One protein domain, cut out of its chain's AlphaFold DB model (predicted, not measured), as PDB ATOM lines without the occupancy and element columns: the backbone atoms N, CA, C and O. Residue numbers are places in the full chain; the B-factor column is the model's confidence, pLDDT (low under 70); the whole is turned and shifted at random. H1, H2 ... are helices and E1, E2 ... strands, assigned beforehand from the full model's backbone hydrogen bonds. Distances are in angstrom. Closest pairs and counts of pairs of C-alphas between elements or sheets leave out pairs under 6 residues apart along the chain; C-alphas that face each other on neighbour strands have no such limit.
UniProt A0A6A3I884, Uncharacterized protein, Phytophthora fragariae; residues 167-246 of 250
ATOM      1  N   THR A 167     149.602 197.386 232.344       83.06
ATOM      2  CA  THR A 167     150.616 198.353 232.790       83.06
ATOM      3  C   THR A 167     151.218 199.151 231.635       83.06
ATOM      4  O   THR A 167     151.493 200.339 231.802       83.06
ATOM      5  N   LEU A 168     151.400 198.528 230.468       82.62
ATOM      6  CA  LEU A 168     151.884 199.193 229.262       82.62
ATOM      7  C   LEU A 168     150.815 200.131 228.697       82.62
ATOM      8  O   LEU A 168     151.132 201.285 228.418       82.62
ATOM      9  N   ILE A 169     149.561 199.670 228.609       87.38
ATOM     10  CA  ILE A 169     148.421 200.493 228.169       87.38
ATOM     11  C   ILE A 169     148.327 201.748 229.036       87.38
ATOM     12  O   ILE A 169     148.374 202.863 228.519       87.38
ATOM     13  N   ARG A 170     148.287 201.572 230.364       87.94
ATOM     14  CA  ARG A 170     148.221 202.685 231.314       87.94
ATOM     15  C   ARG A 170     149.363 203.679 231.112       87.94
ATOM     16  O   ARG A 170     149.122 204.882 231.083       87.94
ATOM     17  N   ARG A 171     150.594 203.184 230.954       86.38
ATOM     18  CA  ARG A 171     151.765 204.040 230.746       86.38
ATOM     19  C   ARG A 171     151.659 204.850 229.456       86.38
ATOM     20  O   ARG A 171     151.938 206.044 229.472       86.38
ATOM     21  N   VAL A 172     151.262 204.216 228.354       87.75
ATOM     22  CA  VAL A 172     151.070 204.898 227.067       87.75
ATOM     23  C   VAL A 172     149.995 205.979 227.195       87.75
ATOM     24  O   VAL A 172     150.226 207.111 226.775       87.75
ATOM     25  N   SER A 173     148.869 205.686 227.853       90.38
ATOM     26  CA  SER A 173     147.816 206.677 228.108       90.38
ATOM     27  C   SER A 173     148.305 207.864 228.947       90.38
ATOM     28  O   SER A 173     147.973 209.009 228.639       90.38
ATOM     29  N   GLU A 174     149.110 207.618 229.985       90.56
ATOM     30  CA  GLU A 174     149.722 208.677 230.802       90.56
ATOM     31  C   GLU A 174     150.688 209.541 229.970       90.56
ATOM     32  O   GLU A 174     150.599 210.768 230.025       90.56
ATOM     33  N   MET A 175     151.535 208.927 229.133       90.69
ATOM     34  CA  MET A 175     152.453 209.654 228.244       90.69
ATOM     35  C   MET A 175     151.715 210.498 227.196       90.69
ATOM     36  O   MET A 175     152.117 211.632 226.945       90.69
ATOM     37  N   ILE A 176     150.617 209.993 226.621       91.31
ATOM     38  CA  ILE A 176     149.772 210.759 225.689       91.31
ATOM     39  C   ILE A 176     149.147 211.963 226.402       91.31
ATOM     40  O   ILE A 176     149.218 213.086 225.903       91.31
ATOM     41  N   ARG A 177     148.580 211.754 227.598       92.38
ATOM     42  CA  ARG A 177     147.984 212.829 228.410       92.38
ATOM     43  C   ARG A 177     148.999 213.927 228.738       92.38
ATOM     44  O   ARG A 177     148.651 215.104 228.734       92.38
ATOM     45  N   GLU A 178     150.244 213.544 229.005       93.00
ATOM     46  CA  GLU A 178     151.352 214.464 229.288       93.00
ATOM     47  C   GLU A 178     152.008 215.046 228.025       93.00
ATOM     48  O   GLU A 178     152.948 215.828 228.136       93.00
ATOM     49  N   LYS A 179     151.501 214.712 226.827       91.62
ATOM     50  CA  LYS A 179     152.051 215.128 225.524       91.62
ATOM     51  C   LYS A 179     153.502 214.679 225.302       91.62
ATOM     52  O   LYS A 179     154.256 215.318 224.576       91.62
ATOM     53  N   LEU A 180     153.880 213.558 225.914       90.88
ATOM     54  CA  LEU A 180     155.194 212.924 225.790       90.88
ATOM     55  C   LEU A 180     155.221 211.812 224.735       90.88
ATOM     56  O   LEU A 180     156.285 211.279 224.427       90.88
ATOM     57  N   LEU A 181     154.058 211.439 224.201       90.44
ATOM     58  CA  LEU A 181     153.920 210.479 223.115       90.44
ATOM     59  C   LEU A 181     152.757 210.895 222.217       90.44
ATOM     60  O   LEU A 181     151.650 211.100 222.716       90.44
ATOM     61  N   TYR A 182     152.989 211.016 220.914       88.62
ATOM     62  CA  TYR A 182     151.926 211.290 219.946       88.62
ATOM     63  C   TYR A 182     152.296 210.803 218.542       88.62
ATOM     64  O   TYR A 182     153.468 210.598 218.221       88.62
ATOM     65  N   GLU A 183     151.280 210.599 217.707       86.06
ATOM     66  CA  GLU A 183     151.463 210.264 216.294       86.06
ATOM     67  C   GLU A 183     152.099 211.458 215.566       86.06
ATOM     68  O   GLU A 183     151.609 212.587 215.643       86.06
ATOM     69  N   GLY A 184     153.223 211.218 214.893       75.50
ATOM     70  CA  GLY A 184     153.878 212.215 214.055       75.50
ATOM     71  C   GLY A 184     152.974 212.604 212.888       75.50
ATOM     72  O   GLY A 184     152.317 211.751 212.295       75.50
ATOM     73  N   GLY A 185     152.923 213.897 212.559       64.19
ATOM     74  CA  GLY A 185     152.104 214.380 211.448       64.19
ATOM     75  C   GLY A 185     152.488 213.701 210.131       64.19
ATOM     76  O   GLY A 185     153.672 213.567 209.828       64.19
ATOM     77  N   ARG A 186     151.487 213.297 209.338       57.28
ATOM     78  CA  ARG A 186     151.698 212.873 207.947       57.28
ATOM     79  C   ARG A 186     152.153 214.097 207.157       57.28
ATOM     80  O   ARG A 186     151.405 215.072 207.065       57.28
ATOM     81  N   HIS A 187     153.364 214.083 206.613       54.34
ATOM     82  CA  HIS A 187     153.797 215.162 205.734       54.34
ATOM     83  C   HIS A 187     153.050 215.072 204.398       54.34
ATOM     84  O   HIS A 187     152.734 213.987 203.907       54.34
ATOM     85  N   GLN A 188     152.762 216.230 203.804       42.28
ATOM     86  CA  GLN A 188     152.160 216.379 202.476       42.28
ATOM     87  C   GLN A 188     153.168 215.880 201.420       42.28
ATOM     88  O   GLN A 188     153.951 216.644 200.871       42.28
ATOM     89  N   GLY A 189     153.236 214.562 201.238       50.44
ATOM     90  CA  GLY A 189     154.274 213.879 200.460       50.44
ATOM     91  C   GLY A 189     154.623 212.482 200.981       50.44
ATOM     92  O   GLY A 189     155.289 211.731 200.272       50.44
ATOM     93  N   ASP A 190     154.161 212.105 202.180       50.75
ATOM     94  CA  ASP A 190     154.281 210.729 202.661       50.75
ATOM     95  C   ASP A 190     153.433 209.813 201.762       50.75
ATOM     96  O   ASP A 190     152.199 209.864 201.754       50.75
ATOM     97  N   ILE A 191     154.113 208.968 200.982       54.94
ATOM     98  CA  ILE A 191     153.500 207.814 200.323       54.94
ATOM     99  C   ILE A 191     152.807 207.020 201.428       54.94
ATOM    100  O   ILE A 191     153.432 206.765 202.455       54.94
ATOM    101  N   ALA A 192     151.535 206.654 201.238       51.12
ATOM    102  CA  ALA A 192     150.786 205.855 202.203       51.12
ATOM    103  C   ALA A 192     151.600 204.606 202.570       51.12
ATOM    104  O   ALA A 192     151.669 203.644 201.804       51.12
ATOM    105  N   SER A 193     152.278 204.641 203.717       56.09
ATOM    106  CA  SER A 193     153.129 203.545 204.143       56.09
ATOM    107  C   SER A 193     152.208 202.449 204.632       56.09
ATOM    108  O   SER A 193     151.598 202.592 205.689       56.09
ATOM    109  N   ALA A 194     152.064 201.397 203.824       61.84
ATOM    110  CA  ALA A 194     151.283 200.199 204.108       61.84
ATOM    111  C   ALA A 194     151.470 199.754 205.573       61.84
ATOM    112  O   ALA A 194     152.466 199.126 205.918       61.84
ATOM    113  N   GLY A 195     150.550 200.173 206.446       68.12
ATOM    114  CA  GLY A 195     150.542 199.852 207.871       68.12
ATOM    115  C   GLY A 195     151.653 200.437 208.750       68.12
ATOM    116  O   GLY A 195     151.722 200.033 209.900       68.12
ATOM    117  N   HIS A 196     152.491 201.379 208.303       77.69
ATOM    118  CA  HIS A 196     153.489 202.008 209.189       77.69
ATOM    119  C   HIS A 196     153.002 203.361 209.717       77.69
ATOM    120  O   HIS A 196     152.458 204.164 208.957       77.69
ATOM    121  N   ILE A 197     153.245 203.629 211.001       82.31
ATOM    122  CA  ILE A 197     152.968 204.912 211.659       82.31
ATOM    123  C   ILE A 197     154.262 205.545 212.162       82.31
ATOM    124  O   ILE A 197     155.234 204.855 212.474       82.31
ATOM    125  N   ARG A 198     154.275 206.875 212.267       86.44
ATOM    126  CA  ARG A 198     155.357 207.599 212.935       86.44
ATOM    127  C   ARG A 198     154.928 207.960 214.348       86.44
ATOM    128  O   ARG A 198     153.848 208.507 214.541       86.44
ATOM    129  N   VAL A 199     155.776 207.684 215.329       88.69
ATOM    130  CA  VAL A 199     155.516 207.968 216.741       88.69
ATOM    131  C   VAL A 199     156.621 208.857 217.283       88.69
ATOM    132  O   VAL A 199     157.792 208.483 217.283       88.69
ATOM    133  N   ILE A 200     156.250 210.040 217.756       88.94
ATOM    134  CA  ILE A 200     157.170 210.962 218.414       88.94
ATOM    135  C   ILE A 200     157.101 210.700 219.917       88.94
ATOM    136  O   ILE A 200     156.017 210.697 220.501       88.94
ATOM    137  N   SER A 201     158.261 210.487 220.535       90.00
ATOM    138  CA  SER A 201     158.425 210.268 221.966       90.00
ATOM    139  C   SER A 201     159.362 211.307 222.582       90.00
ATOM    140  O   SER A 201     160.386 211.675 222.008       90.00
ATOM    141  N   TYR A 202     159.002 211.768 223.777       89.38
ATOM    142  CA  TYR A 202     159.803 212.652 224.615       89.38
ATOM    143  C   TYR A 202     160.159 211.969 225.941       89.38
ATOM    144  O   TYR A 202     159.430 211.077 226.390       89.38
ATOM    145  N   PRO A 203     161.245 212.405 226.609       88.00
ATOM    146  CA  PRO A 203     161.644 211.861 227.902       88.00
ATOM    147  C   PRO A 203     160.503 211.890 228.927       88.00
ATOM    148  O   PRO A 203     159.968 212.951 229.250       88.00
ATOM    149  N   ALA A 204     160.160 210.721 229.473       84.12
ATOM    150  CA  ALA A 204     159.113 210.571 230.480       84.12
ATOM    151  C   ALA A 204     159.676 210.265 231.869       84.12
ATOM    152  O   ALA A 204     160.657 209.532 232.023       84.12
ATOM    153  N   LYS A 205     159.014 210.785 232.911       77.62
ATOM    154  CA  LYS A 205     159.357 210.466 234.303       77.62
ATOM    155  C   LYS A 205     159.050 208.992 234.579       77.62
ATOM    156  O   LYS A 205     157.947 208.515 234.325       77.62
ATOM    157  N   ARG A 206     160.025 208.259 235.121       68.25
ATOM    158  CA  ARG A 206     159.869 206.852 235.515       68.25
ATOM    159  C   ARG A 206     159.821 206.714 237.031       68.25
ATOM    160  O   ARG A 206     160.584 207.352 237.749       68.25
ATOM    161  N   ILE A 207     158.962 205.809 237.496       58.72
ATOM    162  CA  ILE A 207     159.023 205.270 238.855       58.72
ATOM    163  C   ILE A 207     160.047 204.136 238.829       58.72
ATOM    164  O   ILE A 207     159.848 203.137 238.134       58.72
ATOM    165  N   ASN A 208     161.150 204.296 239.560       54.62
ATOM    166  CA  ASN A 208     162.108 203.212 239.750       54.62
ATOM    167  C   ASN A 208     161.418 202.077 240.508       54.62
ATOM    168  O   ASN A 208     160.998 202.243 241.652       54.62
ATOM    169  N   VAL A 209     161.291 200.920 239.861       50.22
ATOM    170  CA  VAL A 209     160.785 199.717 240.518       50.22
ATOM    171  C   VAL A 209     161.947 199.090 241.270       50.22
ATOM    172  O   VAL A 209     162.900 198.609 240.654       50.22
ATOM    173  N   SER A 210     161.881 199.114 242.601       42.91
ATOM    174  CA  SER A 210     162.884 198.473 243.447       42.91
ATOM    175  C   SER A 210     162.993 196.982 243.098       42.91
ATOM    176  O   SER A 210     161.981 196.278 243.078       42.91
ATOM    177  N   PRO A 211     164.195 196.472 242.798       48.03
ATOM    178  CA  PRO A 211     164.375 195.069 242.456       48.03
ATOM    179  C   PRO A 211     164.149 194.165 243.677       48.03
ATOM    180  O   PRO A 211     164.808 194.306 244.703       48.03
ATOM    181  N   ASN A 212     163.259 193.180 243.545       48.22
ATOM    182  CA  ASN A 212     163.040 192.156 244.570       48.22
ATOM    183  C   ASN A 212     164.151 191.090 244.526       48.22
ATOM    184  O   ASN A 212     164.244 190.349 243.547       48.22
ATOM    185  N   ASN A 213     164.938 190.978 245.605       52.25
ATOM    186  CA  ASN A 213     165.843 189.859 245.925       52.25
ATOM    187  C   ASN A 213     166.731 189.361 244.759       52.25
ATOM    188  O   ASN A 213     166.650 188.190 244.379       52.25
ATOM    189  N   ARG A 214     167.580 190.226 244.189       61.41
ATOM    190  CA  ARG A 214     168.564 189.856 243.145       61.41
ATOM    191  C   ARG A 214     169.999 189.869 243.701       61.41
ATOM    192  O   ARG A 214     170.226 190.379 244.791       61.41
ATOM    193  N   SER A 215     170.954 189.260 242.990       65.00
ATOM    194  CA  SER A 215     172.385 189.407 243.319       65.00
ATOM    195  C   SER A 215     172.866 190.834 243.026       65.00
ATOM    196  O   SER A 215     172.182 191.568 242.313       65.00
ATOM    197  N   GLU A 216     174.048 191.217 243.517       64.12
ATOM    198  CA  GLU A 216     174.680 192.514 243.221       64.12
ATOM    199  C   GLU A 216     174.751 192.792 241.709       64.12
ATOM    200  O   GLU A 216     174.349 193.858 241.240       64.12
ATOM    201  N   GLU A 217     175.150 191.795 240.918       71.19
ATOM    202  CA  GLU A 217     175.175 191.889 239.457       71.19
ATOM    203  C   GLU A 217     173.760 192.023 238.883       71.19
ATOM    204  O   GLU A 217     173.527 192.834 237.991       71.19
ATOM    205  N   GLY A 218     172.789 191.282 239.422       66.38
ATOM    206  CA  GLY A 218     171.387 191.420 239.032       66.38
ATOM    207  C   GLY A 218     170.820 192.808 239.345       66.38
ATOM    208  O   GLY A 218     170.002 193.319 238.575       66.38
ATOM    209  N   PHE A 219     171.267 193.452 240.427       64.56
ATOM    210  CA  PHE A 219     170.912 194.833 240.752       64.56
ATOM    211  C   PHE A 219     171.531 195.821 239.771       64.56
ATOM    212  O   PHE A 219     170.802 196.654 239.231       64.56
ATOM    213  N   ALA A 220     172.828 195.687 239.481       67.31
ATOM    214  CA  ALA A 220     173.515 196.524 238.502       67.31
ATOM    215  C   ALA A 220     172.856 196.428 237.118       67.31
ATOM    216  O   ALA A 220     172.561 197.460 236.514       67.31
ATOM    217  N   VAL A 221     172.531 195.208 236.667       73.38
ATOM    218  CA  VAL A 221     171.775 194.983 235.426       73.38
ATOM    219  C   VAL A 221     170.430 195.693 235.491       73.38
ATOM    220  O   VAL A 221     170.129 196.481 234.610       73.38
ATOM    221  N   THR A 222     169.628 195.467 236.535       72.50
ATOM    222  CA  THR A 222     168.260 196.014 236.605       72.50
ATOM    223  C   THR A 222     168.243 197.542 236.644       72.50
ATOM    224  O   THR A 222     167.443 198.167 235.948       72.50
ATOM    225  N   ALA A 223     169.136 198.148 237.430       69.25
ATOM    226  CA  ALA A 223     169.253 199.598 237.527       69.25
ATOM    227  C   ALA A 223     169.671 200.209 236.181       69.25
ATOM    228  O   ALA A 223     169.047 201.157 235.704       69.25
ATOM    229  N   GLN A 224     170.680 199.624 235.531       76.00
ATOM    230  CA  GLN A 224     171.174 200.114 234.244       76.00
ATOM    231  C   GLN A 224     170.224 199.802 233.086       76.00
ATOM    232  O   GLN A 224     170.161 200.585 232.139       76.00
ATOM    233  N   MET A 225     169.437 198.727 233.176       75.75
ATOM    234  CA  MET A 225     168.354 198.439 232.234       75.75
ATOM    235  C   MET A 225     167.346 199.578 232.226       75.75
ATOM    236  O   MET A 225     167.042 200.088 231.158       75.75
ATOM    237  N   GLY A 226     166.867 200.018 233.394       76.19
ATOM    238  CA  GLY A 226     165.891 201.109 233.473       76.19
ATOM    239  C   GLY A 226     166.392 202.399 232.817       76.19
ATOM    240  O   GLY A 226     165.673 203.003 232.021       76.19
ATOM    241  N   VAL A 227     167.644 202.776 233.096       80.56
ATOM    242  CA  VAL A 227     168.279 203.980 232.536       80.56
ATOM    243  C   VAL A 227     168.466 203.868 231.025       80.56
ATOM    244  O   VAL A 227     168.068 204.770 230.291       80.56
ATOM    245  N   ASN A 228     169.033 202.760 230.540       83.75
ATOM    246  CA  ASN A 228     169.274 202.586 229.110       83.75
ATOM    247  C   ASN A 228     167.971 202.419 228.327       83.75
ATOM    248  O   ASN A 228     167.863 202.942 227.229       83.75
ATOM    249  N   TYR A 229     166.956 201.770 228.891       80.12
ATOM    250  CA  TYR A 229     165.657 201.644 228.233       80.12
ATOM    251  C   TYR A 229     164.981 203.005 228.112       80.12
ATOM    252  O   TYR A 229     164.483 203.334 227.043       80.12
ATOM    253  N   ALA A 230     165.012 203.820 229.172       81.12
ATOM    254  CA  ALA A 230     164.489 205.181 229.114       81.12
ATOM    255  C   ALA A 230     165.237 206.032 228.080       81.12
ATOM    256  O   ALA A 230     164.609 206.757 227.320       81.12
ATOM    257  N   ARG A 231     166.568 205.907 228.021       88.06
ATOM    258  CA  ARG A 231     167.404 206.566 227.012       88.06
ATOM    259  C   ARG A 231     166.975 206.187 225.589       88.06
ATOM    260  O   ARG A 231     166.745 207.073 224.773       88.06
ATOM    261  N   MET A 232     166.777 204.898 225.323       86.31
ATOM    262  CA  MET A 232     166.412 204.393 223.994       86.31
ATOM    263  C   MET A 232     164.960 204.683 223.575       86.31
ATOM    264  O   MET A 232     164.616 204.464 222.419       86.31
ATOM    265  N   GLU A 233     164.104 205.197 224.465       83.56
ATOM    266  CA  GLU A 233     162.753 205.653 224.091       83.56
ATOM    267  C   GLU A 233     162.789 206.946 223.244       83.56
ATOM    268  O   GLU A 233     161.857 207.197 222.483       83.56
ATOM    269  N   PHE A 234     163.856 207.752 223.332       85.06
ATOM    270  CA  PHE A 234     163.944 209.056 222.653       85.06
ATOM    271  C   PHE A 234     165.311 209.361 222.013       85.06
ATOM    272  O   PHE A 234     165.378 210.147 221.065       85.06
ATOM    273  N   GLU A 235     166.416 208.798 222.514       86.25
ATOM    274  CA  GLU A 235     167.750 209.069 221.965       86.25
ATOM    275  C   GLU A 235     167.877 208.469 220.559       86.25
ATOM    276  O   GLU A 235     167.516 207.320 220.323       86.25
ATOM    277  N   GLY A 236     168.388 209.259 219.611       84.50
ATOM    278  CA  GLY A 236     168.513 208.832 218.215       84.50
ATOM    279  C   GLY A 236     167.195 208.828 217.434       84.50
ATOM    280  O   GLY A 236     167.169 208.320 216.311       84.50
ATOM    281  N   GLN A 237     166.117 209.400 217.988       85.88
ATOM    282  CA  GLN A 237     164.837 209.510 217.290       85.88
ATOM    283  C   GLN A 237     165.004 210.237 215.939       85.88
ATOM    284  O   GLN A 237     165.503 211.367 215.911       85.88
ATOM    285  N   PRO A 238     164.561 209.635 214.818       83.88
ATOM    286  CA  PRO A 238     164.607 210.268 213.504       83.88
ATOM    287  C   PRO A 238     163.738 211.524 213.414       83.88
ATOM    288  O   PRO A 238     162.781 211.713 214.171       83.88
ATOM    289  N   TYR A 239     164.013 212.355 212.407       79.69
ATOM    290  CA  TYR A 239     163.124 213.460 212.061       79.69
ATOM    291  C   TYR A 239     161.721 212.931 211.709       79.69
ATOM    292  O   TYR A 239     161.561 212.064 210.846       79.69
ATOM    293  N   GLY A 240     160.706 213.443 212.408       81.06
ATOM    294  CA  GLY A 240     159.319 212.986 212.295       81.06
ATOM    295  C   GLY A 240     158.944 211.800 213.194       81.06
ATOM    296  O   GLY A 240     157.794 211.381 213.147       81.06
ATOM    297  N   GLY A 241     159.858 211.283 214.023       86.75
ATOM    298  CA  GLY A 241     159.576 210.234 215.010       86.75
ATOM    299  C   GLY A 241     160.062 208.834 214.620       86.75
ATOM    300  O   GLY A 241     160.631 208.608 213.550       86.75
ATOM    301  N   TRP A 242     159.835 207.883 215.521       86.38
ATOM    302  CA  TRP A 242     160.082 206.461 215.317       86.38
ATOM    303  C   TRP A 242     159.095 205.880 214.310       86.38
ATOM    304  O   TRP A 242     157.891 206.069 214.447       86.38
ATOM    305  N   VAL A 243     159.593 205.142 213.321       84.69
ATOM    306  CA  VAL A 243     158.736 204.373 212.413       84.69
ATOM    307  C   VAL A 243     158.353 203.070 213.107       84.69
ATOM    308  O   VAL A 243     159.230 202.311 213.517       84.69
ATOM    309  N   VAL A 244     157.053 202.827 213.241       80.62
ATOM    310  CA  VAL A 244     156.482 201.644 213.886       80.62
ATOM    311  C   VAL A 244     155.587 200.933 212.883       80.62
ATOM    312  O   VAL A 244     154.721 201.555 212.270       80.62
ATOM    313  N   ASP A 245     155.797 199.632 212.726       77.75
ATOM    314  CA  ASP A 245     154.888 198.777 211.975       77.75
ATOM    315  C   ASP A 245     153.630 198.511 212.816       77.75
ATOM    316  O   ASP A 245     153.707 197.979 213.926       77.75
ATOM    317  N   ALA A 246     152.483 198.949 212.307       73.62
ATOM    318  CA  ALA A 246     151.160 198.773 212.890       73.62
ATOM    319  C   ALA A 246     150.329 197.728 212.124       73.62
ATOM    320  O   ALA A 246     149.117 197.627 212.346       73.62
TER     321      ALA A 246
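Overview. This is residues 167 to 246 of the 250 residues of an uncharacterized protein of Phytophthora fragariae (UniProt A0A6A3I884). A small sheet of three short strands has the long helix H2 reaching away from it as an arm, while the shorter helix H1 only grazes the sheet with its residues 172 to 176. H2 and the loop of residues 184 to 195 reach toward opposite ends and make the length, and the C-alphas span 52 by 23 by 19 A. The printed part has 80 residues, with two named helices and three named strands in the order H1, E1, E2, H2, E3. The sheet order is E1, E2, E3, antiparallel throughout; the class is mixed, helices and strands, and the whole is loose, with a radius of gyration of the C-alphas of 16.0 A.

Along the chain. E2, residues 196 to 201, is 16.0 A long. E1 is residues 181 to 183 and E3 residues 242 to 245, where C-alpha 245 is at (154.888, 198.777, 211.975). H2, residues 216 to 232, is 24.1 A long. H1, residues 167 to 177, begins with C-alpha 167 at (150.616, 198.353, 232.790) and is 15.4 A long.

Arrangement. E2 pairs in a staggered way, with E3 over residues 196 to 199 and with E1 over 199 to 201. E1 and E2 form a hairpin, with N 200 and O 182 2.9 A apart. Between E2 and E3, N 197 and O 244 are 2.8 A apart. H1 only grazes the sheet; its closest C-alphas to E1 are Met 175 and Leu 181, 5.4 A apart. H2 is not on the sheet, and H1 and H2 are apart. In H1 and H2 every O i to N i+4 pair is within hydrogen-bond range.

Size, cuts and confidence. The C-alphas farthest apart are those of Gln 188 and Ser 215, 53.0 A. The printed part has no cut. The links E1 to E2 and E2 to H2 are long. Mean pLDDT of the printed part is 75.5; residues 185 to 195, 206 to 216, 218 to 220 and 223 are under 70.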